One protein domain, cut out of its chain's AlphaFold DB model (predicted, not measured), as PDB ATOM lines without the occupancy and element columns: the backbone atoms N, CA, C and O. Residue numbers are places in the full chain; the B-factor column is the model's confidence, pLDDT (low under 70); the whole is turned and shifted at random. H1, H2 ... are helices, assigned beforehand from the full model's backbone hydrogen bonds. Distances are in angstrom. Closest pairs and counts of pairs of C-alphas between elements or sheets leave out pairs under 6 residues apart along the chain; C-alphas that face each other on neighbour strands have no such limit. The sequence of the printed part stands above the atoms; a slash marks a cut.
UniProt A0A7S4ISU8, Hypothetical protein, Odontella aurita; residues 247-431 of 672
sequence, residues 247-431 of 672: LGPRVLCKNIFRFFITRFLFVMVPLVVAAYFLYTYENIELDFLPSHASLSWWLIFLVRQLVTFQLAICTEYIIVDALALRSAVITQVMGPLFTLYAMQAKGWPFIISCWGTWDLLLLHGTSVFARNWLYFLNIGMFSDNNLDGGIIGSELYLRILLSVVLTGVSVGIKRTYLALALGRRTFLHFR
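What this domain is: This is residues 247 to 431 of the 672 residues of the protein "Hypothetical protein" of Odontella aurita (UniProt A0A7S4ISU8). What shape do the atoms make? The longest helix, H7, runs lengthwise beside the shorter H5, which crosses slantwise between it and H2, and H1 runs back alongside H2, in a long, loosely built slab. H3 and H4 sit at one end, H6 and two long loops sit at the other, and residues 421 to 431 of H7 stick out. How large is it, and of what class? The printed part has 185 residues with seven named helices, H1 to H7 in order, and no named strand: all helix. It is loose, with a radius of gyration of the C-alphas of 20.6 A, and spans 72 by 39 by 24 A.

How they stand to each other: What touches the longest helix? H7, residues 395 to 431, touches H5, residues 348 to 362, with its residues 398 to 412 alone, at a shallow tilt of 30 degrees, opposite ways; the closest C-alphas, of Ser 353 and Val 405, are 4.3 A apart. Its residues 411 to 419 alone touch H4, residues 335 to 345, closest at the C-alphas of Ala 345 and Gly 412, 4.5 A. Which helix is the hub? H2, residues 295 to 324, touches four helices, among them H5 at a steep tilt of 56 degrees, with the C-alphas of Ala 312 and Trp 355 closest at 4.9 A. It forms a helical hairpin with H1, residues 249 to 280, at 9 degrees, the C-alphas of Ala 275 and Ser 296 closest at 4.5 A. H2 and H7 are apart. Where are the short helices? H3, residues 328 to 333, only just touches H2 and H4, each only at the corner with 3 pairs of C-alphas within 8 A. H6, residues 368 to 371, is close to but not clearly touching H5, the C-alphas of Leu 362 and Ala 370 closest at 5.9 A. How complete are the backbones? Every O i to N i+4 pair is within hydrogen-bond range in H4, H5 and H7, against 25 of 28 in H1, 25 of 26 in H2 and 1 of 2 in H3; H6 is too short for such a pair.

Where its parts are: Where do the long helices run? H7 is 53.0 A long, from C-alpha 395 at (-8.016, -14.061, 57.701) to C-alpha 431 at (-14.082, -10.672, 5.203). H1 is 42.4 A long from C-alpha 249 at (17.445, -23.721, 27.811), with a kink of 37 degrees near residue 265, and H2 is 41.7 A. How long are the others? H5 is 20.4 A, H4 15.9 A, H3 8.9 A and H6 5.3 A.

The domain as a whole: What are the extremes? The two C-alphas farthest apart, of Glu 282 and Arg 431, are 72.3 A apart. Are there cuts, long links or weak spots? The printed part has no cut, and the links H1 to H2 and H6 to H7 are long. Residues 247 and 249 are under 70 in pLDDT; the mean of the printed part is 93.5.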
ATOM      1  N   LEU A 247      12.868 -25.035  23.488       61.69
ATOM      2  CA  LEU A 247      13.168 -24.608  24.856       61.69
ATOM      3  C   LEU A 247      14.603 -24.125  25.071       61.69
ATOM      4  O   LEU A 247      14.848 -23.573  26.136       61.69
ATOM      5  N   GLY A 248      15.513 -24.301  24.096       71.19
ATOM      6  CA  GLY A 248      16.902 -23.802  24.052       71.19
ATOM      7  C   GLY A 248      17.484 -23.304  25.387       71.19
ATOM      8  O   GLY A 248      17.811 -22.116  25.505       71.19
ATOM      9  N   PRO A 249      17.594 -24.165  26.422       67.38
ATOM     10  CA  PRO A 249      17.445 -23.721  27.811       67.38
ATOM     11  C   PRO A 249      18.591 -22.839  28.295       67.38
ATOM     12  O   PRO A 249      18.425 -22.070  29.233       67.38
ATOM     13  N   ARG A 250      19.749 -22.904  27.630       82.25
ATOM     14  CA  ARG A 250      20.951 -22.148  27.991       82.25
ATOM     15  C   ARG A 250      20.782 -20.640  27.799       82.25
ATOM     16  O   ARG A 250      21.136 -19.894  28.702       82.25
ATOM     17  N   VAL A 251      20.228 -20.183  26.672       80.81
ATOM     18  CA  VAL A 251      20.036 -18.737  26.419       80.81
ATOM     19  C   VAL A 251      18.916 -18.195  27.301       80.81
ATOM     20  O   VAL A 251      19.060 -17.154  27.938       80.81
ATOM     21  N   LEU A 252      17.823 -18.957  27.378       79.62
ATOM     22  CA  LEU A 252      16.636 -18.627  28.150       79.62
ATOM     23  C   LEU A 252      16.965 -18.487  29.648       79.62
ATOM     24  O   LEU A 252      16.776 -17.424  30.235       79.62
ATOM     25  N   CYS A 253      17.557 -19.530  30.237       85.12
ATOM     26  CA  CYS A 253      17.969 -19.543  31.637       85.12
ATOM     27  C   CYS A 253      19.056 -18.499  31.920       85.12
ATOM     28  O   CYS A 253      18.950 -17.798  32.916       85.12
ATOM     29  N   LYS A 254      20.047 -18.296  31.034       90.12
ATOM     30  CA  LYS A 254      21.078 -17.255  31.221       90.12
ATOM     31  C   LYS A 254      20.480 -15.848  31.302       90.12
ATOM     32  O   LYS A 254      20.938 -15.053  32.119       90.12
ATOM     33  N   ASN A 255      19.462 -15.543  30.497       84.38
ATOM     34  CA  ASN A 255      18.800 -14.238  30.530       84.38
ATOM     35  C   ASN A 255      17.938 -14.061  31.787       84.38
ATOM     36  O   ASN A 255      18.076 -13.036  32.454       84.38
ATOM     37  N   ILE A 256      17.128 -15.064  32.158       86.19
ATOM     38  CA  ILE A 256      16.359 -15.055  33.418       86.19
ATOM     39  C   ILE A 256      17.309 -14.914  34.612       86.19
ATOM     40  O   ILE A 256      17.118 -14.042  35.447       86.19
ATOM     41  N   PHE A 257      18.365 -15.726  34.675       89.75
ATOM     42  CA  PHE A 257      19.332 -15.752  35.771       89.75
ATOM     43  C   PHE A 257      20.108 -14.438  35.893       89.75
ATOM     44  O   PHE A 257      20.309 -13.953  37.002       89.75
ATOM     45  N   ARG A 258      20.492 -13.813  34.769       90.38
ATOM     46  CA  ARG A 258      21.124 -12.486  34.779       90.38
ATOM     47  C   ARG A 258      20.158 -11.407  35.265       90.38
ATOM     48  O   ARG A 258      20.542 -10.614  36.117       90.38
ATOM     49  N   PHE A 259      18.923 -11.387  34.761       84.25
ATOM     50  CA  PHE A 259      17.893 -10.445  35.212       84.25
ATOM     51  C   PHE A 259      17.602 -10.613  36.709       84.25
ATOM     52  O   PHE A 259      17.638  -9.633  37.453       84.25
ATOM     53  N   PHE A 260      17.409 -11.863  37.139       87.88
ATOM     54  CA  PHE A 260      17.203 -12.250  38.525       87.88
ATOM     55  C   PHE A 260      18.369 -11.771  39.386       87.88
ATOM     56  O   PHE A 260      18.141 -10.918  40.228       87.88
ATOM     57  N   ILE A 261      19.618 -12.188  39.137       90.25
ATOM     58  CA  ILE A 261      20.773 -11.734  39.933       90.25
ATOM     59  C   ILE A 261      20.852 -10.208  39.986       90.25
ATOM     60  O   ILE A 261      20.944  -9.655  41.077       90.25
ATOM     61  N   THR A 262      20.808  -9.512  38.847       90.19
ATOM     62  CA  THR A 262      21.027  -8.060  38.833       90.19
ATOM     63  C   THR A 262      19.938  -7.294  39.589       90.19
ATOM     64  O   THR A 262      20.268  -6.349  40.301       90.19
ATOM     65  N   ARG A 263      18.660  -7.684  39.483       87.06
ATOM     66  CA  ARG A 263      17.559  -6.997  40.187       87.06
ATOM     67  C   ARG A 263      17.379  -7.486  41.625       87.06
ATOM     68  O   ARG A 263      17.236  -6.671  42.530       87.06
ATOM     69  N   PHE A 264      17.428  -8.797  41.843       88.69
ATOM     70  CA  PHE A 264      17.280  -9.427  43.152       88.69
ATOM     71  C   PHE A 264      18.441  -9.054  44.071       88.69
ATOM     72  O   PHE A 264      18.224  -8.503  45.139       88.69
ATOM     73  N   LEU A 265      19.688  -9.298  43.665       91.44
ATOM     74  CA  LEU A 265      20.833  -9.133  44.563       91.44
ATOM     75  C   LEU A 265      21.039  -7.661  44.957       91.44
ATOM     76  O   LEU A 265      21.361  -7.386  46.109       91.44
ATOM     77  N   PHE A 266      20.766  -6.720  44.046       93.31
ATOM     78  CA  PHE A 266      20.894  -5.285  44.314       93.31
ATOM     79  C   PHE A 266      19.878  -4.753  45.341       93.31
ATOM     80  O   PHE A 266      20.233  -3.897  46.144       93.31
ATOM     81  N   VAL A 267      18.637  -5.256  45.348       92.81
ATOM     82  CA  VAL A 267      17.582  -4.785  46.272       92.81
ATOM     83  C   VAL A 267      17.519  -5.627  47.552       92.81
ATOM     84  O   VAL A 267      17.316  -5.096  48.642       92.81
ATOM     85  N   MET A 268      17.730  -6.938  47.454       93.69
ATOM     86  CA  MET A 268      17.552  -7.859  48.580       93.69
ATOM     87  C   MET A 268      18.699  -7.811  49.577       93.69
ATOM     88  O   MET A 268      18.454  -7.845  50.778       93.69
ATOM     89  N   VAL A 269      19.949  -7.726  49.107       95.12
ATOM     90  CA  VAL A 269      21.114  -7.676  50.001       95.12
ATOM     91  C   VAL A 269      21.042  -6.487  50.968       95.12
ATOM     92  O   VAL A 269      21.149  -6.741  52.167       95.12
ATOM     93  N   PRO A 270      20.802  -5.227  50.543       96.31
ATOM     94  CA  PRO A 270      20.691  -4.123  51.495       96.31
ATOM     95  C   PRO A 270      19.490  -4.265  52.442       96.31
ATOM     96  O   PRO A 270      19.628  -3.925  53.612       96.31
ATOM     97  N   LEU A 271      18.352  -4.820  51.999       96.38
ATOM     98  CA  LEU A 271      17.200  -5.068  52.879       96.38
ATOM     99  C   LEU A 271      17.482  -6.146  53.938       96.38
ATOM    100  O   LEU A 271      17.155  -5.948  55.105       96.38
ATOM    101  N   VAL A 272      18.123  -7.258  53.565       96.00
ATOM    102  CA  VAL A 272      18.515  -8.323  54.508       96.00
ATOM    103  C   VAL A 272      19.589  -7.829  55.479       96.00
ATOM    104  O   VAL A 272      19.524  -8.135  56.667       96.00
ATOM    105  N   VAL A 273      20.551  -7.029  55.008       96.81
ATOM    106  CA  VAL A 273      21.572  -6.402  55.863       96.81
ATOM    107  C   VAL A 273      20.940  -5.393  56.830       96.81
ATOM    108  O   VAL A 273      21.280  -5.396  58.011       96.81
ATOM    109  N   ALA A 274      19.980  -4.580  56.380       96.94
ATOM    110  CA  ALA A 274      19.236  -3.664  57.245       96.94
ATOM    111  C   ALA A 274      18.395  -4.413  58.295       96.94
ATOM    112  O   ALA A 274      18.436  -4.056  59.472       96.94
ATOM    113  N   ALA A 275      17.698  -5.485  57.899       96.50
ATOM    114  CA  ALA A 275      16.957  -6.349  58.817       96.50
ATOM    115  C   ALA A 275      17.876  -6.985  59.871       96.50
ATOM    116  O   ALA A 275      17.540  -6.983  61.052       96.50
ATOM    117  N   TYR A 276      19.059  -7.456  59.462       96.62
ATOM    118  CA  TYR A 276      20.068  -8.002  60.368       96.62
ATOM    119  C   TYR A 276      20.554  -6.963  61.385       96.62
ATOM    120  O   TYR A 276      20.573  -7.251  62.580       96.62
ATOM    121  N   PHE A 277      20.887  -5.743  60.948       96.75
ATOM    122  CA  PHE A 277      21.286  -4.684  61.877       96.75
ATOM    123  C   PHE A 277      20.167  -4.341  62.868       96.75
ATOM    124  O   PHE A 277      20.418  -4.291  64.070       96.75
ATOM    125  N   LEU A 278      18.928  -4.183  62.401       95.81
ATOM    126  CA  LEU A 278      17.780  -3.896  63.273       95.81
ATOM    127  C   LEU A 278      17.468  -5.040  64.249       95.81
ATOM    128  O   LEU A 278      17.083  -4.777  65.383       95.81
ATOM    129  N   TYR A 279      17.716  -6.291  63.853       96.06
ATOM    130  CA  TYR A 279      17.658  -7.438  64.757       96.06
ATOM    131  C   TYR A 279      18.762  -7.391  65.831       96.06
ATOM    132  O   TYR A 279      18.516  -7.758  66.977       96.06
ATOM    133  N   THR A 280      19.971  -6.911  65.503       95.81
ATOM    134  CA  THR A 280      21.063  -6.762  66.488       95.81
ATOM    135  C   THR A 280      20.918  -5.560  67.427       95.81
ATOM    136  O   THR A 280      21.449  -5.609  68.533       95.81
ATOM    137  N   TYR A 281      20.205  -4.502  67.025       94.75
ATOM    138  CA  TYR A 281      19.977  -3.287  67.826       94.75
ATOM    139  C   TYR A 281      18.633  -3.322  68.578       94.75
ATOM    140  O   TYR A 281      17.867  -2.366  68.528       94.75
ATOM    141  N   GLU A 282      18.347  -4.440  69.253       88.00
ATOM    142  CA  GLU A 282      17.182  -4.611  70.143       88.00
ATOM    143  C   GLU A 282      15.806  -4.337  69.493       88.00
ATOM    144  O   GLU A 282      14.936  -3.753  70.125       88.00
ATOM    145  N   ASN A 283      15.600  -4.794  68.243       88.38
ATOM    146  CA  ASN A 283      14.287  -4.978  67.590       88.38
ATOM    147  C   ASN A 283      13.218  -3.930  67.969       88.38
ATOM    148  O   ASN A 283      12.309  -4.215  68.744       88.38
ATOM    149  N   ILE A 284      13.288  -2.738  67.370       90.88
ATOM    150  CA  ILE A 284      12.295  -1.676  67.603       90.88
ATOM    151  C   ILE A 284      10.879  -2.212  67.321       90.88
ATOM    152  O   ILE A 284      10.538  -2.530  66.173       90.88
ATOM    153  N   GLU A 285      10.065  -2.301  68.374       89.38
ATOM    154  CA  GLU A 285       8.629  -2.555  68.281       89.38
ATOM    155  C   GLU A 285       7.927  -1.286  67.782       89.38
ATOM    156  O   GLU A 285       8.261  -0.163  68.164       89.38
ATOM    157  N   LEU A 286       6.987  -1.458  66.854       88.25
ATOM    158  CA  LEU A 286       6.290  -0.353  66.207       88.25
ATOM    159  C   LEU A 286       4.864  -0.256  66.743       88.25
ATOM    160  O   LEU A 286       3.934  -0.740  66.101       88.25
ATOM    161  N   ASP A 287       4.692   0.434  67.873       89.38
ATOM    162  CA  ASP A 287       3.403   0.630  68.563       89.38
ATOM    163  C   ASP A 287       2.266   1.166  67.666       89.38
ATOM    164  O   ASP A 287       1.087   1.042  67.996       89.38
ATOM    165  N   PHE A 288       2.599   1.789  66.528       88.50
ATOM    166  CA  PHE A 288       1.618   2.303  65.570       88.50
ATOM    167  C   PHE A 288       0.977   1.217  64.691       88.50
ATOM    168  O   PHE A 288      -0.064   1.467  64.079       88.50
ATOM    169  N   LEU A 289       1.589   0.035  64.582       86.25
ATOM    170  CA  LEU A 289       1.038  -1.091  63.834       86.25
ATOM    171  C   LEU A 289       0.151  -1.935  64.760       86.25
ATOM    172  O   LEU A 289       0.524  -2.188  65.902       86.25
ATOM    173  N   PRO A 290      -1.006  -2.438  64.288       77.81
ATOM    174  CA  PRO A 290      -1.959  -3.199  65.108       77.81
ATOM    175  C   PRO A 290      -1.483  -4.634  65.424       77.81
ATOM    176  O   PRO A 290      -2.292  -5.545  65.587       77.81
ATOM    177  N   SER A 291      -0.171  -4.863  65.430       85.19
ATOM    178  CA  SER A 291       0.470  -6.167  65.493       85.19
ATOM    179  C   SER A 291       1.844  -6.039  66.147       85.19
ATOM    180  O   SER A 291       2.639  -5.197  65.737       85.19
ATOM    181  N   HIS A 292       2.142  -6.926  67.100       92.19
ATOM    182  CA  HIS A 292       3.435  -7.041  67.793       92.19
ATOM    183  C   HIS A 292       4.538  -7.649  66.896       92.19
ATOM    184  O   HIS A 292       5.307  -8.509  67.323       92.19
ATOM    185  N   ALA A 293       4.569  -7.264  65.620       94.12
ATOM    186  CA  ALA A 293       5.562  -7.696  64.650       94.12
ATOM    187  C   ALA A 293       6.757  -6.733  64.663       94.12
ATOM    188  O   ALA A 293       6.586  -5.519  64.524       94.12
ATOM    189  N   SER A 294       7.971  -7.269  64.802       94.81
ATOM    190  CA  SER A 294       9.183  -6.443  64.882       94.81
ATOM    191  C   SER A 294       9.477  -5.727  63.552       94.81
ATOM    192  O   SER A 294       9.150  -6.220  62.466       94.81
ATOM    193  N   LEU A 295      10.167  -4.582  63.595       94.75
ATOM    194  CA  LEU A 295      10.606  -3.908  62.365       94.75
ATOM    195  C   LEU A 295      11.558  -4.785  61.517       94.75
ATOM    196  O   LEU A 295      11.513  -4.726  60.285       94.75
ATOM    197  N   SER A 296      12.393  -5.631  62.139       95.69
ATOM    198  CA  SER A 296      13.256  -6.558  61.388       95.69
ATOM    199  C   SER A 296      12.439  -7.638  60.672       95.69
ATOM    200  O   SER A 296      12.729  -7.955  59.515       95.69
ATOM    201  N   TRP A 297      11.365  -8.137  61.298       95.56
ATOM    202  CA  TRP A 297      10.404  -9.033  60.658       95.56
ATOM    203  C   TRP A 297       9.725  -8.368  59.456       95.56
ATOM    204  O   TRP A 297       9.649  -8.986  58.397       95.56
ATOM    205  N   TRP A 298       9.316  -7.098  59.554       95.12
ATOM    206  CA  TRP A 298       8.708  -6.371  58.429       95.12
ATOM    207  C   TRP A 298       9.641  -6.217  57.224       95.12
ATOM    208  O   TRP A 298       9.207  -6.391  56.083       95.12
ATOM    209  N   LEU A 299      10.931  -5.948  57.446       96.06
ATOM    210  CA  LEU A 299      11.917  -5.916  56.359       96.06
ATOM    211  C   LEU A 299      12.136  -7.301  55.738       96.06
ATOM    212  O   LEU A 299      12.258  -7.416  54.518       96.06
ATOM    213  N   ILE A 300      12.130  -8.363  56.547       95.56
ATOM    214  CA  ILE A 300      12.179  -9.741  56.045       95.56
ATOM    215  C   ILE A 300      10.914 -10.061  55.248       95.56
ATOM    216  O   ILE A 300      11.018 -10.643  54.174       95.56
ATOM    217  N   PHE A 301       9.732  -9.658  55.713       95.62
ATOM    218  CA  PHE A 301       8.471  -9.826  54.996       95.62
ATOM    219  C   PHE A 301       8.500  -9.102  53.641       95.62
ATOM    220  O   PHE A 301       8.161  -9.709  52.627       95.62
ATOM    221  N   LEU A 302       9.017  -7.869  53.584       96.00
ATOM    222  CA  LEU A 302       9.244  -7.140  52.330       96.00
ATOM    223  C   LEU A 302      10.216  -7.880  51.393       96.00
ATOM    224  O   LEU A 302       9.980  -7.955  50.188       96.00
ATOM    225  N   VAL A 303      11.278  -8.489  51.931       96.25
ATOM    226  CA  VAL A 303      12.163  -9.377  51.159       96.25
ATOM    227  C   VAL A 303      11.389 -10.591  50.632       96.25
ATOM    228  O   VAL A 303      11.496 -10.891  49.449       96.25
ATOM    229  N   ARG A 304      10.550 -11.267  51.429       95.81
ATOM    230  CA  ARG A 304       9.731 -12.403  50.946       95.81
ATOM    231  C   ARG A 304       8.807 -11.988  49.798       95.81
ATOM    232  O   ARG A 304       8.782 -12.666  48.774       95.81
ATOM    233  N   GLN A 305       8.147 -10.840  49.942       96.12
ATOM    234  CA  GLN A 305       7.285 -10.224  48.929       96.12
ATOM    235  C   GLN A 305       8.016  -9.940  47.609       96.12
ATOM    236  O   GLN A 305       7.519 -10.227  46.520       96.12
ATOM    237  N   LEU A 306       9.251  -9.442  47.685       95.31
ATOM    238  CA  LEU A 306      10.088  -9.254  46.502       95.31
ATOM    239  C   LEU A 306      10.504 -10.594  45.861       95.31
ATOM    240  O   LEU A 306      10.613 -10.660  44.636       95.31
ATOM    241  N   VAL A 307      10.700 -11.676  46.631       95.31
ATOM    242  CA  VAL A 307      10.986 -13.009  46.060       95.31
ATOM    243  C   VAL A 307       9.776 -13.539  45.298       95.31
ATOM    244  O   VAL A 307       9.924 -13.957  44.149       95.31
ATOM    245  N   THR A 308       8.586 -13.525  45.902       96.69
ATOM    246  CA  THR A 308       7.368 -14.054  45.266       96.69
ATOM    247  C   THR A 308       6.963 -13.243  44.040       96.69
ATOM    248  O   THR A 308       6.558 -13.825  43.033       96.69
ATOM    249  N   PHE A 309       7.178 -11.926  44.050       96.06
ATOM    250  CA  PHE A 309       7.001 -11.083  42.868       96.06
ATOM    251  C   PHE A 309       7.961 -11.464  41.722       96.06
ATOM    252  O   PHE A 309       7.540 -11.598  40.572       96.06
ATOM    253  N   GLN A 310       9.240 -11.738  42.016       94.62
ATOM    254  CA  GLN A 310      10.186 -12.231  41.000       94.62
ATOM    255  C   GLN A 310       9.831 -13.642  40.501       94.62
ATOM    256  O   GLN A 310       9.964 -13.920  39.305       94.62
ATOM    257  N   LEU A 311       9.316 -14.523  41.369       95.25
ATOM    258  CA  LEU A 311       8.773 -15.825  40.960       95.25
ATOM    259  C   LEU A 311       7.559 -15.667  40.034       95.25
ATOM    260  O   LEU A 311       7.452 -16.406  39.054       95.25
ATOM    261  N   ALA A 312       6.688 -14.682  40.268       96.81
ATOM    262  CA  ALA A 312       5.558 -14.379  39.392       96.81
ATOM    263  C   ALA A 312       6.004 -13.914  37.994       96.81
ATOM    264  O   ALA A 312       5.491 -14.426  37.000       96.81
ATOM    265  N   ILE A 313       7.012 -13.038  37.898       94.88
ATOM    266  CA  ILE A 313       7.613 -12.625  36.613       94.88
ATOM    267  C   ILE A 313       8.235 -13.829  35.887       94.88
ATOM    268  O   ILE A 313       8.001 -14.033  34.694       94.88
ATOM    269  N   CYS A 314       8.982 -14.678  36.603       93.94
ATOM    270  CA  CYS A 314       9.531 -15.912  36.031       93.94
ATOM    271  C   CYS A 314       8.420 -16.859  35.547       93.94
ATOM    272  O   CYS A 314       8.565 -17.506  34.510       93.94
ATOM    273  N   THR A 315       7.296 -16.911  36.265       95.50
ATOM    274  CA  THR A 315       6.121 -17.720  35.916       95.50
ATOM    275  C   THR A 315       5.419 -17.185  34.668       95.50
ATOM    276  O   THR A 315       5.084 -17.983  33.797       95.50
ATOM    277  N   GLU A 316       5.259 -15.862  34.517       95.56
ATOM    278  CA  GLU A 316       4.754 -15.252  33.274       95.56
ATOM    279  C   GLU A 316       5.638 -15.631  32.091       95.56
ATOM    280  O   GLU A 316       5.155 -16.113  31.070       95.56
ATOM    281  N   TYR A 317       6.947 -15.464  32.241       92.94
ATOM    282  CA  TYR A 317       7.890 -15.736  31.171       92.94
ATOM    283  C   TYR A 317       7.912 -17.225  30.771       92.94
ATOM    284  O   TYR A 317       7.937 -17.559  29.586       92.94
ATOM    285  N   ILE A 318       7.831 -18.145  31.738       91.69
ATOM    286  CA  ILE A 318       7.716 -19.580  31.446       91.69
ATOM    287  C   ILE A 318       6.365 -19.883  30.780       91.69
ATOM    288  O   ILE A 318       6.341 -20.442  29.686       91.69
ATOM    289  N   ILE A 319       5.237 -19.512  31.389       92.69
ATOM    290  CA  ILE A 319       3.904 -19.938  30.932       92.69
ATOM    291  C   ILE A 319       3.469 -19.214  29.650       92.69
ATOM    292  O   ILE A 319       2.933 -19.844  28.738       92.69
ATOM    293  N   VAL A 320       3.716 -17.913  29.527       93.69
ATOM    294  CA  VAL A 320       3.322 -17.146  28.340       93.69
ATOM    295  C   VAL A 320       4.365 -17.294  27.232       93.69
ATOM    296  O   VAL A 320       4.027 -17.726  26.128       93.69
ATOM    297  N   ASP A 321       5.640 -17.004  27.505       90.75
ATOM    298  CA  ASP A 321       6.639 -16.886  26.432       90.75
ATOM    299  C   ASP A 321       7.285 -18.228  26.041       90.75
ATOM    300  O   ASP A 321       7.590 -18.438  24.862       90.75
ATOM    301  N   ALA A 322       7.462 -19.167  26.981       88.94
ATOM    302  CA  ALA A 322       8.008 -20.497  26.680       88.94
ATOM    303  C   ALA A 322       6.937 -21.569  26.403       88.94
ATOM    304  O   ALA A 322       7.159 -22.430  25.550       88.94
ATOM    305  N   LEU A 323       5.780 -21.534  27.076       88.88
ATOM    306  CA  LEU A 323       4.703 -22.503  26.846       88.88
ATOM    307  C   LEU A 323       3.706 -22.015  25.778       88.88
ATOM    308  O   LEU A 323       3.574 -22.682  24.753       88.88
ATOM    309  N   ALA A 324       3.044 -20.863  25.948       90.81
ATOM    310  CA  ALA A 324       1.966 -20.441  25.040       90.81
ATOM    311  C   ALA A 324       2.443 -19.978  23.645       90.81
ATOM    312  O   ALA A 324       1.833 -20.356  22.648       90.81
ATOM    313  N   LEU A 325       3.527 -19.194  23.545       89.00
ATOM    314  CA  LEU A 325       4.045 -18.713  22.248       89.00
ATOM    315  C   LEU A 325       4.848 -19.759  21.462       89.00
ATOM    316  O   LEU A 325       4.999 -19.645  20.247       89.00
ATOM    317  N   ARG A 326       5.422 -20.742  22.158       87.56
ATOM    318  CA  ARG A 326       6.485 -21.607  21.627       87.56
ATOM    319  C   ARG A 326       6.096 -23.080  21.518       87.56
ATOM    320  O   ARG A 326       6.651 -23.786  20.679       87.56
ATOM    321  N   SER A 327       5.154 -23.565  22.328       87.25
ATOM    322  CA  SER A 327       4.788 -24.981  22.354       87.25
ATOM    323  C   SER A 327       3.496 -25.277  21.591       87.25
ATOM    324  O   SER A 327       2.393 -25.162  22.125       87.25
ATOM    325  N   ALA A 328       3.637 -25.796  20.367       86.81
ATOM    326  CA  ALA A 328       2.519 -26.347  19.592       86.81
ATOM    327  C   ALA A 328       1.831 -27.555  20.272       86.81
ATOM    328  O   ALA A 328       0.719 -27.928  19.912       86.81
ATOM    329  N   VAL A 329       2.479 -28.174  21.265       85.62
ATOM    330  CA  VAL A 329       1.874 -29.216  22.109       85.62
ATOM    331  C   VAL A 329       0.829 -28.619  23.047       85.62
ATOM    332  O   VAL A 329      -0.238 -29.194  23.242       85.62
ATOM    333  N   ILE A 330       1.121 -27.462  23.635       85.62
ATOM    334  CA  ILE A 330       0.282 -26.876  24.683       85.62
ATOM    335  C   ILE A 330      -0.936 -26.188  24.072       85.62
ATOM    336  O   ILE A 330      -2.028 -26.335  24.613       85.62
ATOM    337  N   THR A 331      -0.800 -25.570  22.894       89.44
ATOM    338  CA  THR A 331      -1.952 -25.106  22.097       89.44
ATOM    339  C   THR A 331      -2.905 -26.250  21.725       89.44
ATOM    340  O   THR A 331      -4.117 -26.047  21.708       89.44
ATOM    341  N   GLN A 332      -2.389 -27.462  21.474       91.69
ATOM    342  CA  GLN A 332      -3.209 -28.645  21.179       91.69
ATOM    343  C   GLN A 332      -3.888 -29.245  22.420       91.69
ATOM    344  O   GLN A 332      -5.030 -29.682  22.322       91.69
ATOM    345  N   VAL A 333      -3.209 -29.283  23.574       93.56
ATOM    346  CA  VAL A 333      -3.741 -29.906  24.804       93.56
ATOM    347  C   VAL A 333      -4.678 -28.972  25.575       93.56
ATOM    348  O   VAL A 333      -5.744 -29.402  26.001       93.56
ATOM    349  N   MET A 334      -4.304 -27.701  25.750       93.50
ATOM    350  CA  MET A 334      -5.120 -26.699  26.458       93.50
ATOM    351  C   MET A 334      -6.182 -26.049  25.555       93.50
ATOM    352  O   MET A 334      -7.082 -25.361  26.034       93.50
ATOM    353  N   GLY A 335      -6.076 -26.257  24.241       93.81
ATOM    354  CA  GLY A 335      -6.943 -25.656  23.239       93.81
ATOM    355  C   GLY A 335      -6.638 -24.175  22.959       93.81
ATOM    356  O   GLY A 335      -5.973 -23.486  23.741       93.81
ATOM    357  N   PRO A 336      -7.163 -23.641  21.839       93.00
ATOM    358  CA  PRO A 336      -6.835 -22.296  21.367       93.00
ATOM    359  C   PRO A 336      -7.338 -21.185  22.300       93.00
ATOM    360  O   PRO A 336      -6.702 -20.136  22.390       93.00
ATOM    361  N   LEU A 337      -8.447 -21.406  23.019       93.69
ATOM    362  CA  LEU A 337      -9.021 -20.422  23.946       93.69
ATOM    363  C   LEU A 337      -8.098 -20.143  25.137       93.69
ATOM    364  O   LEU A 337      -7.904 -18.982  25.491       93.69
ATOM    365  N   PHE A 338      -7.483 -21.178  25.719       94.06
ATOM    366  CA  PHE A 338      -6.543 -21.001  26.825       94.06
ATOM    367  C   PHE A 338      -5.274 -20.275  26.371       94.06
ATOM    368  O   PHE A 338      -4.789 -19.380  27.058       94.06
ATOM    369  N   THR A 339      -4.748 -20.603  25.187       94.25
ATOM    370  CA  THR A 339      -3.557 -19.915  24.672       94.25
ATOM    371  C   THR A 339      -3.845 -18.474  24.269       94.25
ATOM    372  O   THR A 339      -3.002 -17.609  24.493       94.25
ATOM    373  N   LEU A 340      -5.056 -18.179  23.779       94.25
ATOM    374  CA  LEU A 340      -5.511 -16.804  23.579       94.25
ATOM    375  C   LEU A 340      -5.614 -16.054  24.917       94.25
ATOM    376  O   LEU A 340      -5.122 -14.933  25.016       94.25
ATOM    377  N   TYR A 341      -6.187 -16.675  25.954       95.62
ATOM    378  CA  TYR A 341      -6.230 -16.102  27.303       95.62
ATOM    379  C   TYR A 341      -4.822 -15.798  27.832       95.62
ATOM    380  O   TYR A 341      -4.560 -14.673  28.243       95.62
ATOM    381  N   ALA A 342      -3.885 -16.748  27.744       95.00
ATOM    382  CA  ALA A 342      -2.500 -16.550  28.177       95.00
ATOM    383  C   ALA A 342      -1.803 -15.401  27.420       95.00
ATOM    384  O   ALA A 342      -1.127 -14.576  28.034       95.00
ATOM    385  N   MET A 343      -2.016 -15.290  26.101       94.94
ATOM    386  CA  MET A 343      -1.504 -14.174  25.292       94.94
ATOM    387  C   MET A 343      -2.114 -12.816  25.693       94.94
ATOM    388  O   MET A 343      -1.396 -11.820  25.730       94.94
ATOM    389  N   GLN A 344      -3.416 -12.753  25.995       96.38
ATOM    390  CA  GLN A 344      -4.123 -11.504  26.333       96.38
ATOM    391  C   GLN A 344      -3.969 -11.089  27.808       96.38
ATOM    392  O   GLN A 344      -4.043  -9.900  28.140       96.38
ATOM    393  N   ALA A 345      -3.714 -12.048  28.700       96.44
ATOM    394  CA  ALA A 345      -3.415 -11.812  30.109       96.44
ATOM    395  C   ALA A 345      -1.988 -11.280  30.341       96.44
ATOM    396  O   ALA A 345      -1.735 -10.727  31.412       96.44
ATOM    397  N   LYS A 346      -1.087 -11.402  29.349       96.38
ATOM    398  CA  LYS A 346       0.329 -10.998  29.415       96.38
ATOM    399  C   LYS A 346       0.535  -9.601  30.031       96.38
ATOM    400  O   LYS A 346      -0.210  -8.652  29.737       96.38
ATOM    401  N   GLY A 347       1.579  -9.482  30.854       96.12
ATOM    402  CA  GLY A 347       1.870  -8.323  31.694       96.12
ATOM    403  C   GLY A 347       1.125  -8.345  33.034       96.12
ATOM    404  O   GLY A 347       0.834  -9.404  33.594       96.12
ATOM    405  N   TRP A 348       0.810  -7.155  33.557       97.06
ATOM    406  CA  TRP A 348       0.370  -6.970  34.945       97.06
ATOM    407  C   TRP A 348      -0.781  -7.872  35.441       97.06
ATOM    408  O   TRP A 348      -0.676  -8.319  36.582       97.06
ATOM    409  N   PRO A 349      -1.842  -8.209  34.668       97.31
ATOM    410  CA  PRO A 349      -2.935  -9.036  35.191       97.31
ATOM    411  C   PRO A 349      -2.464 -10.452  35.542       97.31
ATOM    412  O   PRO A 349      -2.840 -10.998  36.581       97.31
ATOM    413  N   PHE A 350      -1.593 -11.019  34.702       97.31
ATOM    414  CA  PHE A 350      -0.979 -12.321  34.937       97.31
ATOM    415  C   PHE A 350       0.042 -12.265  36.080       97.31
ATOM    416  O   PHE A 350       0.004 -13.129  36.953       97.31
ATOM    417  N   ILE A 351       0.904 -11.237  36.114       97.31
ATOM    418  CA  ILE A 351       1.895 -11.056  37.192       97.31
ATOM    419  C   ILE A 351       1.195 -10.960  38.550       97.31
ATOM    420  O   ILE A 351       1.560 -11.695  39.459       97.31
ATOM    421  N   ILE A 352       0.170 -10.111  38.691       97.62
ATOM    422  CA  ILE A 352      -0.544  -9.923  39.962       97.62
ATOM    423  C   ILE A 352      -1.265 -11.208  40.395       97.62
ATOM    424  O   ILE A 352      -1.179 -11.593  41.560       97.62
ATOM    425  N   SER A 353      -1.915 -11.917  39.463       97.88
ATOM    426  CA  SER A 353      -2.559 -13.206  39.753       97.88
ATOM    427  C   SER A 353      -1.548 -14.268  40.208       97.88
ATOM    428  O   SER A 353      -1.770 -14.947  41.211       97.88
ATOM    429  N   CYS A 354      -0.405 -14.379  39.527       98.00
ATOM    430  CA  CYS A 354       0.652 -15.316  39.905       98.00
ATOM    431  C   CYS A 354       1.355 -14.923  41.208       98.00
ATOM    432  O   CYS A 354       1.669 -15.805  41.997       98.00
ATOM    433  N   TRP A 355       1.570 -13.632  41.468       98.19
ATOM    434  CA  TRP A 355       2.161 -13.137  42.714       98.19
ATOM    435  C   TRP A 355       1.271 -13.470  43.912       98.19
ATOM    436  O   TRP A 355       1.733 -14.153  44.820       98.19
ATOM    437  N   GLY A 356      -0.023 -13.136  43.855       98.00
ATOM    438  CA  GLY A 356      -0.978 -13.518  44.903       98.00
ATOM    439  C   GLY A 356      -1.100 -15.038  45.089       98.00
ATOM    440  O   GLY A 356      -1.299 -15.511  46.205       98.00
ATOM    441  N   THR A 357      -0.914 -15.822  44.019       98.19
ATOM    442  CA  THR A 357      -0.893 -17.295  44.085       98.19
ATOM    443  C   THR A 357       0.380 -17.823  44.758       98.19
ATOM    444  O   THR A 357       0.303 -18.729  45.587       98.19
ATOM    445  N   TRP A 358       1.551 -17.255  44.445       98.12
ATOM    446  CA  TRP A 358       2.819 -17.604  45.094       98.12
ATOM    447  C   TRP A 358       2.853 -17.187  46.564       98.12
ATOM    448  O   TRP A 358       3.334 -17.958  47.389       98.12
ATOM    449  N   ASP A 359       2.295 -16.030  46.911       97.44
ATOM    450  CA  ASP A 359       2.113 -15.596  48.297       97.44
ATOM    451  C   ASP A 359       1.184 -16.529  49.077       97.44
ATOM    452  O   ASP A 359       1.507 -16.939  50.192       97.44
ATOM    453  N   LEU A 360       0.048 -16.918  48.491       97.25
ATOM    454  CA  LEU A 360      -0.881 -17.854  49.127       97.25
ATOM    455  C   LEU A 360      -0.250 -19.245  49.328       97.25
ATOM    456  O   LEU A 360      -0.571 -19.925  50.297       97.25
ATOM    457  N   LEU A 361       0.672 -19.658  48.453       97.12
ATOM    458  CA  LEU A 361       1.362 -20.948  48.544       97.12
ATOM    459  C   LEU A 361       2.578 -20.928  49.493       97.12
ATOM    460  O   LEU A 361       2.825 -21.918  50.181       97.12
ATOM    461  N   LEU A 362       3.354 -19.838  49.518       96.81
ATOM    462  CA  LEU A 362       4.655 -19.763  50.207       96.81
ATOM    463  C   LEU A 362       4.655 -18.922  51.489       96.81
ATOM    464  O   LEU A 362       5.522 -19.133  52.341       96.81
ATOM    465  N   LEU A 363       3.757 -17.938  51.601       96.38
ATOM    466  CA  LEU A 363       3.662 -17.049  52.762       96.38
ATOM    467  C   LEU A 363       2.461 -17.412  53.627       96.38
ATOM    468  O   LEU A 363       2.627 -17.469  54.833       96.38
ATOM    469  N   HIS A 364       1.275 -17.669  53.070       96.31
ATOM    470  CA  HIS A 364       0.097 -17.969  53.893       96.31
ATOM    471  C   HIS A 364       0.174 -19.365  54.540       96.31
ATOM    472  O   HIS A 364       0.220 -20.390  53.859       96.31
ATOM    473  N   GLY A 365       0.048 -19.428  55.869       94.06
ATOM    474  CA  GLY A 365      -0.230 -20.673  56.586       94.06
ATOM    475  C   GLY A 365       0.298 -20.712  58.018       94.06
ATOM    476  O   GLY A 365       1.007 -19.823  58.478       94.06
ATOM    477  N   THR A 366      -0.027 -21.794  58.724       94.75
ATOM    478  CA  THR A 366       0.491 -22.096  60.071       94.75
ATOM    479  C   THR A 366       1.795 -22.899  60.053       94.75
ATOM    480  O   THR A 366       2.307 -23.255  61.112       94.75
ATOM    481  N   SER A 367       2.340 -23.208  58.871       95.06
ATOM    482  CA  SER A 367       3.580 -23.977  58.754       95.06
ATOM    483  C   SER A 367       4.789 -23.161  59.226       95.06
ATOM    484  O   SER A 367       4.858 -21.946  59.034       95.06
ATOM    485  N   VAL A 368       5.783 -23.844  59.802       94.31
ATOM    486  CA  VAL A 368       7.050 -23.214  60.222       94.31
ATOM    487  C   VAL A 368       7.732 -22.527  59.034       94.31
ATOM    488  O   VAL A 368       8.269 -21.437  59.181       94.31
ATOM    489  N   PHE A 369       7.631 -23.109  57.832       94.88
ATOM    490  CA  PHE A 369       8.141 -22.500  56.604       94.88
ATOM    491  C   PHE A 369       7.434 -21.182  56.256       94.88
ATOM    492  O   PHE A 369       8.116 -20.212  55.951       94.88
ATOM    493  N   ALA A 370       6.099 -21.117  56.337       94.94
ATOM    494  CA  ALA A 370       5.325 -19.903  56.058       94.94
ATOM    495  C   ALA A 370       5.704 -18.749  57.004       94.94
ATOM    496  O   ALA A 370       5.993 -17.634  56.562       94.94
ATOM    497  N   ARG A 371       5.788 -19.039  58.311       94.50
ATOM    498  CA  ARG A 371       6.199 -18.069  59.341       94.50
ATOM    499  C   ARG A 371       7.659 -17.658  59.211       94.50
ATOM    500  O   ARG A 371       7.963 -16.467  59.245       94.50
ATOM    501  N   ASN A 372       8.547 -18.622  58.988       94.50
ATOM    502  CA  ASN A 372       9.992 -18.458  59.054       94.50
ATOM    503  C   ASN A 372      10.687 -19.057  57.822       94.50
ATOM    504  O   ASN A 372      11.143 -20.201  57.794       94.50
ATOM    505  N   TRP A 373      10.818 -18.232  56.778       93.56
ATOM    506  CA  TRP A 373      11.694 -18.540  55.648       93.56
ATOM    507  C   TRP A 373      13.134 -18.704  56.136       93.56
ATOM    508  O   TRP A 373      13.614 -17.897  56.924       93.56
ATOM    509  N   LEU A 374      13.831 -19.721  55.621       93.69
ATOM    510  CA  LEU A 374      15.209 -20.068  56.002       93.69
ATOM    511  C   LEU A 374      15.400 -20.497  57.474       93.69
ATOM    512  O   LEU A 374      16.536 -20.494  57.949       93.69
ATOM    513  N   TYR A 375      14.345 -20.954  58.170       94.19
ATOM    514  CA  TYR A 375      14.440 -21.478  59.549       94.19
ATOM    515  C   TYR A 375      15.556 -22.526  59.736       94.19
ATOM    516  O   TYR A 375      16.229 -22.567  60.763       94.19
ATOM    517  N   PHE A 376      15.821 -23.331  58.699       94.94
ATOM    518  CA  PHE A 376      16.866 -24.359  58.674       94.94
ATOM    519  C   PHE A 376      18.306 -23.825  58.815       94.94
ATOM    520  O   PHE A 376      19.219 -24.613  59.050       94.94
ATOM    521  N   LEU A 377      18.537 -22.513  58.677       94.88
ATOM    522  CA  LEU A 377      19.853 -21.900  58.894       94.88
ATOM    523  C   LEU A 377      20.191 -21.691  60.382       94.88
ATOM    524  O   LEU A 377      21.327 -21.334  60.685       94.88
ATOM    525  N   ASN A 378      19.241 -21.892  61.305       93.94
ATOM    526  CA  ASN A 378      19.403 -21.659  62.752       93.94
ATOM    527  C   ASN A 378      19.870 -20.231  63.124       93.94
ATOM    528  O   ASN A 378      20.459 -20.009  64.182       93.94
ATOM    529  N   ILE A 379      19.600 -19.243  62.265       94.94
ATOM    530  CA  ILE A 379      19.846 -17.824  62.545       94.94
ATOM    531  C   ILE A 379      18.642 -17.292  63.327       94.94
ATOM    532  O   ILE A 379      17.517 -17.388  62.841       94.94
ATOM    533  N   GLY A 380      18.859 -16.692  64.503       93.69
ATOM    534  CA  GLY A 380      17.772 -16.242  65.394       93.69
ATOM    535  C   GLY A 380      16.750 -15.291  64.749       93.69
ATOM    536  O   GLY A 380      15.572 -15.345  65.077       93.69
ATOM    537  N   MET A 381      17.186 -14.504  63.762       94.62
ATOM    538  CA  MET A 381      16.352 -13.607  62.951       94.62
ATOM    539  C   MET A 381      15.295 -14.332  62.084       94.62
ATOM    540  O   MET A 381      14.277 -13.735  61.736       94.62
ATOM    541  N   PHE A 382      15.531 -15.606  61.751       95.31
ATOM    542  CA  PHE A 382      14.620 -16.506  61.024       95.31
ATOM    543  C   PHE A 382      14.055 -17.613  61.936       95.31
ATOM    544  O   PHE A 382      13.684 -18.685  61.461       95.31
ATOM    545  N   SER A 383      14.050 -17.383  63.250       94.25
ATOM    546  CA  SER A 383      13.496 -18.286  64.259       94.25
ATOM    547  C   SER A 383      12.243 -17.672  64.887       94.25
ATOM    548  O   SER A 383      11.977 -16.483  64.721       94.25
ATOM    549  N   ASP A 384      11.508 -18.452  65.677       93.75
ATOM    550  CA  ASP A 384      10.301 -18.006  66.393       93.75
ATOM    551  C   ASP A 384      10.584 -16.889  67.426       93.75
ATOM    552  O   ASP A 384       9.663 -16.236  67.908       93.75
ATOM    553  N   ASN A 385      11.864 -16.611  67.713       93.88
ATOM    554  CA  ASN A 385      12.322 -15.438  68.465       93.88
ATOM    555  C   ASN A 385      12.002 -14.100  67.770       93.88
ATOM    556  O   ASN A 385      12.016 -13.061  68.428       93.88
ATOM    557  N   ASN A 386      11.780 -14.095  66.452       94.12
ATOM    558  CA  ASN A 386      11.427 -12.894  65.704       94.12
ATOM    559  C   ASN A 386       9.911 -12.857  65.468       94.12
ATOM    560  O   ASN A 386       9.406 -13.483  64.535       94.12
ATOM    561  N   LEU A 387       9.195 -12.152  66.347       92.94
ATOM    562  CA  LEU A 387       7.731 -12.136  66.384       92.94
ATOM    563  C   LEU A 387       7.131 -11.672  65.045       92.94
ATOM    564  O   LEU A 387       7.403 -10.567  64.576       92.94
ATOM    565  N   ASP A 388       6.274 -12.518  64.463       93.50
ATOM    566  CA  ASP A 388       5.520 -12.246  63.228       93.50
ATOM    567  C   ASP A 388       4.202 -11.492  63.471       93.50
ATOM    568  O   ASP A 388       3.493 -11.123  62.528       93.50
ATOM    569  N   GLY A 389       3.838 -11.327  64.747       92.50
ATOM    570  CA  GLY A 389       2.571 -10.764  65.202       92.50
ATOM    571  C   GLY A 389       1.326 -11.444  64.609       92.50
ATOM    572  O   GLY A 389       0.260 -10.837  64.546       92.50
ATOM    573  N   GLY A 390       1.446 -12.684  64.119       93.69
ATOM    574  CA  GLY A 390       0.357 -13.450  63.511       93.69
ATOM    575  C   GLY A 390      -0.202 -12.902  62.189       93.69
ATOM    576  O   GLY A 390      -1.194 -13.445  61.699       93.69
ATOM    577  N   ILE A 391       0.408 -11.878  61.575       93.69
ATOM    578  CA  ILE A 391      -0.128 -11.196  60.373       93.69
ATOM    579  C   ILE A 391      -0.357 -12.186  59.226       93.69
ATOM    580  O   ILE A 391      -1.421 -12.196  58.602       93.69
ATOM    581  N   ILE A 392       0.622 -13.062  59.001       94.94
ATOM    582  CA  ILE A 392       0.608 -14.113  57.976       94.94
ATOM    583  C   ILE A 392      -0.553 -15.106  58.163       94.94
ATOM    584  O   ILE A 392      -1.088 -15.622  57.181       94.94
ATOM    585  N   GLY A 393      -0.944 -15.376  59.411       94.44
ATOM    586  CA  GLY A 393      -2.050 -16.274  59.748       94.44
ATOM    587  C   GLY A 393      -3.419 -15.592  59.802       94.44
ATOM    588  O   GLY A 393      -4.404 -16.256  60.116       94.44
ATOM    589  N   SER A 394      -3.501 -14.283  59.545       94.62
ATOM    590  CA  SER A 394      -4.754 -13.536  59.654       94.62
ATOM    591  C   SER A 394      -5.696 -13.803  58.474       94.62
ATOM    592  O   SER A 394      -5.295 -13.781  57.308       94.62
ATOM    593  N   GLU A 395      -6.994 -13.964  58.756       96.06
ATOM    594  CA  GLU A 395      -8.016 -14.061  57.701       96.06
ATOM    595  C   GLU A 395      -8.033 -12.831  56.783       96.06
ATOM    596  O   GLU A 395      -8.388 -12.932  55.612       96.06
ATOM    597  N   LEU A 396      -7.664 -11.660  57.308       95.25
ATOM    598  CA  LEU A 396      -7.602 -10.421  56.541       95.25
ATOM    599  C   LEU A 396      -6.534 -10.509  55.442       95.25
ATOM    600  O   LEU A 396      -6.819 -10.155  54.300       95.25
ATOM    601  N   TYR A 397      -5.353 -11.056  55.750       94.75
ATOM    602  CA  TYR A 397      -4.305 -11.290  54.755       94.75
ATOM    603  C   TYR A 397      -4.758 -12.289  53.677       94.75
ATOM    604  O   TYR A 397      -4.605 -12.015  52.487       94.75
ATOM    605  N   LEU A 398      -5.426 -13.386  54.066       97.12
ATOM    606  CA  LEU A 398      -6.022 -14.340  53.119       97.12
ATOM    607  C   LEU A 398      -7.045 -13.678  52.181       97.12
ATOM    608  O   LEU A 398      -7.003 -13.898  50.970       97.12
ATOM    609  N   ARG A 399      -7.957 -12.859  52.723       97.75
ATOM    610  CA  ARG A 399      -8.983 -12.152  51.938       97.75
ATOM    611  C   ARG A 399      -8.353 -11.175  50.943       97.75
ATOM    612  O   ARG A 399      -8.782 -11.141  49.789       97.75
ATOM    613  N   ILE A 400      -7.315 -10.438  51.353       96.69
ATOM    614  CA  ILE A 400      -6.555  -9.555  50.457       96.69
ATOM    615  C   ILE A 400      -5.910 -10.376  49.334       96.69
ATOM    616  O   ILE A 400      -6.204 -10.110  48.170       96.69
ATOM    617  N   LEU A 401      -5.124 -11.413  49.649       97.00
ATOM    618  CA  LEU A 401      -4.479 -12.266  48.640       97.00
ATOM    619  C   LEU A 401      -5.485 -12.859  47.643       97.00
ATOM    620  O   LEU A 401      -5.278 -12.792  46.430       97.00
ATOM    621  N   LEU A 402      -6.611 -13.381  48.133       98.12
ATOM    622  CA  LEU A 402      -7.660 -13.949  47.289       98.12
ATOM    623  C   LEU A 402      -8.288 -12.878  46.377       98.12
ATOM    624  O   LEU A 402      -8.461 -13.120  45.182       98.12
ATOM    625  N   SER A 403      -8.559 -11.673  46.892       97.81
ATOM    626  CA  SER A 403      -9.071 -10.554  46.083       97.81
ATOM    627  C   SER A 403      -8.083 -10.098  44.999       97.81
ATOM    628  O   SER A 403      -8.494  -9.787  43.878       97.81
ATOM    629  N   VAL A 404      -6.777 -10.131  45.288       97.75
ATOM    630  CA  VAL A 404      -5.694  -9.808  44.349       97.75
ATOM    631  C   VAL A 404      -5.645 -10.835  43.213       97.75
ATOM    632  O   VAL A 404      -5.633 -10.456  42.037       97.75
ATOM    633  N   VAL A 405      -5.725 -12.131  43.539       98.19
ATOM    634  CA  VAL A 405      -5.800 -13.219  42.548       98.19
ATOM    635  C   VAL A 405      -7.050 -13.086  41.673       98.19
ATOM    636  O   VAL A 405      -6.931 -13.087  40.444       98.19
ATOM    637  N   LEU A 406      -8.234 -12.909  42.276       98.00
ATOM    638  CA  LEU A 406      -9.491 -12.735  41.538       98.00
ATOM    639  C   LEU A 406      -9.477 -11.492  40.642       98.00
ATOM    640  O   LEU A 406      -9.993 -11.546  39.526       98.00
ATOM    641  N   THR A 407      -8.860 -10.394  41.083       97.62
ATOM    642  CA  THR A 407      -8.728  -9.165  40.285       97.62
ATOM    643  C   THR A 407      -7.861  -9.405  39.049       97.62
ATOM    644  O   THR A 407      -8.280  -9.074  37.937       97.62
ATOM    645  N   GLY A 408      -6.693 -10.041  39.207       97.44
ATOM    646  CA  GLY A 408      -5.813 -10.385  38.084       97.44
ATOM    647  C   GLY A 408      -6.494 -11.293  37.053       97.44
ATOM    648  O   GLY A 408      -6.472 -10.999  35.854       97.44
ATOM    649  N   VAL A 409      -7.188 -12.342  37.518       97.69
ATOM    650  CA  VAL A 409      -7.969 -13.251  36.657       97.69
ATOM    651  C   VAL A 409      -9.103 -12.510  35.942       97.69
ATOM    652  O   VAL A 409      -9.230 -12.610  34.722       97.69
ATOM    653  N   SER A 410      -9.894 -11.712  36.663       97.88
ATOM    654  CA  SER A 410     -11.041 -10.978  36.101       97.88
ATOM    655  C   SER A 410     -10.616  -9.985  35.016       97.88
ATOM    656  O   SER A 410     -11.254  -9.888  33.964       97.88
ATOM    657  N   VAL A 411      -9.499  -9.281  35.223       97.81
ATOM    658  CA  VAL A 411      -8.925  -8.380  34.214       97.81
ATOM    659  C   VAL A 411      -8.403  -9.166  33.007       97.81
ATOM    660  O   VAL A 411      -8.640  -8.749  31.871       97.81
ATOM    661  N   GLY A 412      -7.763 -10.322  33.218       97.19
ATOM    662  CA  GLY A 412      -7.366 -11.236  32.141       97.19
ATOM    663  C   GLY A 412      -8.555 -11.695  31.286       97.19
ATOM    664  O   GLY A 412      -8.507 -11.603  30.056       97.19
ATOM    665  N   ILE A 413      -9.659 -12.104  31.923       97.56
ATOM    666  CA  ILE A 413     -10.899 -12.511  31.242       97.56
ATOM    667  C   ILE A 413     -11.475 -11.336  30.444       97.56
ATOM    668  O   ILE A 413     -11.742 -11.485  29.251       97.56
ATOM    669  N   LYS A 414     -11.584 -10.143  31.048       97.62
ATOM    670  CA  LYS A 414     -12.087  -8.932  30.376       97.62
ATOM    671  C   LYS A 414     -11.265  -8.569  29.135       97.62
ATOM    672  O   LYS A 414     -11.843  -8.290  28.086       97.62
ATOM    673  N   ARG A 415      -9.926  -8.601  29.216       97.50
ATOM    674  CA  ARG A 415      -9.042  -8.347  28.057       97.50
ATOM    675  C   ARG A 415      -9.224  -9.403  26.966       97.50
ATOM    676  O   ARG A 415      -9.316  -9.049  25.795       97.50
ATOM    677  N   THR A 416      -9.349 -10.672  27.349       97.06
ATOM    678  CA  THR A 416      -9.569 -11.790  26.417       97.06
ATOM    679  C   THR A 416     -10.911 -11.670  25.690       97.06
ATOM    680  O   THR A 416     -10.964 -11.824  24.470       97.06
ATOM    681  N   TYR A 417     -11.984 -11.321  26.406       97.44
ATOM    682  CA  TYR A 417     -13.306 -11.075  25.824       97.44
ATOM    683  C   TYR A 417     -13.288  -9.905  24.831       97.44
ATOM    684  O   TYR A 417     -13.760 -10.046  23.705       97.44
ATOM    685  N   LEU A 418     -12.676  -8.775  25.205       97.31
ATOM    686  CA  LEU A 418     -12.533  -7.618  24.314       97.31
ATOM    687  C   LEU A 418     -11.715  -7.954  23.059       97.31
ATOM    688  O   LEU A 418     -12.105  -7.565  21.960       97.31
ATOM    689  N   ALA A 419     -10.626  -8.716  23.192       96.50
ATOM    690  CA  ALA A 419      -9.832  -9.172  22.053       96.50
ATOM    691  C   ALA A 419     -10.634 -10.086  21.104       96.50
ATOM    692  O   ALA A 419     -10.539  -9.934  19.887       96.50
ATOM    693  N   LEU A 420     -11.466 -10.986  21.641       96.31
ATOM    694  CA  LEU A 420     -12.372 -11.829  20.850       96.31
ATOM    695  C   LEU A 420     -13.465 -11.015  20.144       96.31
ATOM    696  O   LEU A 420     -13.717 -11.233  18.957       96.31
ATOM    697  N   ALA A 421     -14.096 -10.069  20.841       96.75
ATOM    698  CA  ALA A 421     -15.139  -9.211  20.280       96.75
ATOM    699  C   ALA A 421     -14.594  -8.316  19.154       96.75
ATOM    700  O   ALA A 421     -15.166  -8.262  18.062       96.75
ATOM    701  N   LEU A 422     -13.440  -7.677  19.380       96.62
ATOM    702  CA  LEU A 422     -12.744  -6.889  18.362       96.62
ATOM    703  C   LEU A 422     -12.273  -7.763  17.196       96.62
ATOM    704  O   LEU A 422     -12.462  -7.377  16.045       96.62
ATOM    705  N   GLY A 423     -11.726  -8.953  17.467       95.62
ATOM    706  CA  GLY A 423     -11.328  -9.919  16.441       95.62
ATOM    707  C   GLY A 423     -12.490 -10.328  15.532       95.62
ATOM    708  O   GLY A 423     -12.353 -10.275  14.313       95.62
ATOM    709  N   ARG A 424     -13.666 -10.634  16.102       96.56
ATOM    710  CA  ARG A 424     -14.896 -10.922  15.341       96.56
ATOM    711  C   ARG A 424     -15.350  -9.729  14.497       96.56
ATOM    712  O   ARG A 424     -15.596  -9.900  13.307       96.56
ATOM    713  N   ARG A 425     -15.410  -8.520  15.072       96.75
ATOM    714  CA  ARG A 425     -15.809  -7.296  14.345       96.75
ATOM    715  C   ARG A 425     -14.846  -6.971  13.197       96.75
ATOM    716  O   ARG A 425     -15.284  -6.621  12.105       96.75
ATOM    717  N   THR A 426     -13.547  -7.134  13.435       95.56
ATOM    718  CA  THR A 426     -12.475  -6.920  12.452       95.56
ATOM    719  C   THR A 426     -12.567  -7.949  11.329       95.56
ATOM    720  O   THR A 426     -12.545  -7.579  10.159       95.56
ATOM    721  N   PHE A 427     -12.754  -9.228  11.668       95.69
ATOM    722  CA  PHE A 427     -12.950 -10.293  10.690       95.69
ATOM    723  C   PHE A 427     -14.176 -10.036   9.808       95.69
ATOM    724  O   PHE A 427     -14.040 -10.052   8.591       95.69
ATOM    725  N   LEU A 428     -15.339  -9.719  10.389       96.69
ATOM    726  CA  LEU A 428     -16.551  -9.404   9.621       96.69
ATOM    727  C   LEU A 428     -16.350  -8.207   8.679       96.69
ATOM    728  O   LEU A 428     -16.758  -8.274   7.524       96.69
ATOM    729  N   HIS A 429     -15.675  -7.148   9.136       96.81
ATOM    730  CA  HIS A 429     -15.413  -5.965   8.314       96.81
ATOM    731  C   HIS A 429     -14.444  -6.239   7.151       96.81
ATOM    732  O   HIS A 429     -14.643  -5.737   6.045       96.81
ATOM    733  N   PHE A 430     -13.400  -7.045   7.372       96.69
ATOM    734  CA  PHE A 430     -12.412  -7.355   6.335       96.69
ATOM    735  C   PHE A 430     -12.752  -8.579   5.481       96.69
ATOM    736  O   PHE A 430     -12.139  -8.735   4.428       96.69
ATOM    737  N   ARG A 431     -13.731  -9.407   5.869       96.75
ATOM    738  CA  ARG A 431     -14.082 -10.672   5.203       96.75
ATOM    739  C   ARG A 431     -14.219 -10.538   3.686       96.75
ATOM    740  O   ARG A 431     -13.491 -11.213   2.970       96.75
TER     741      ARG A 431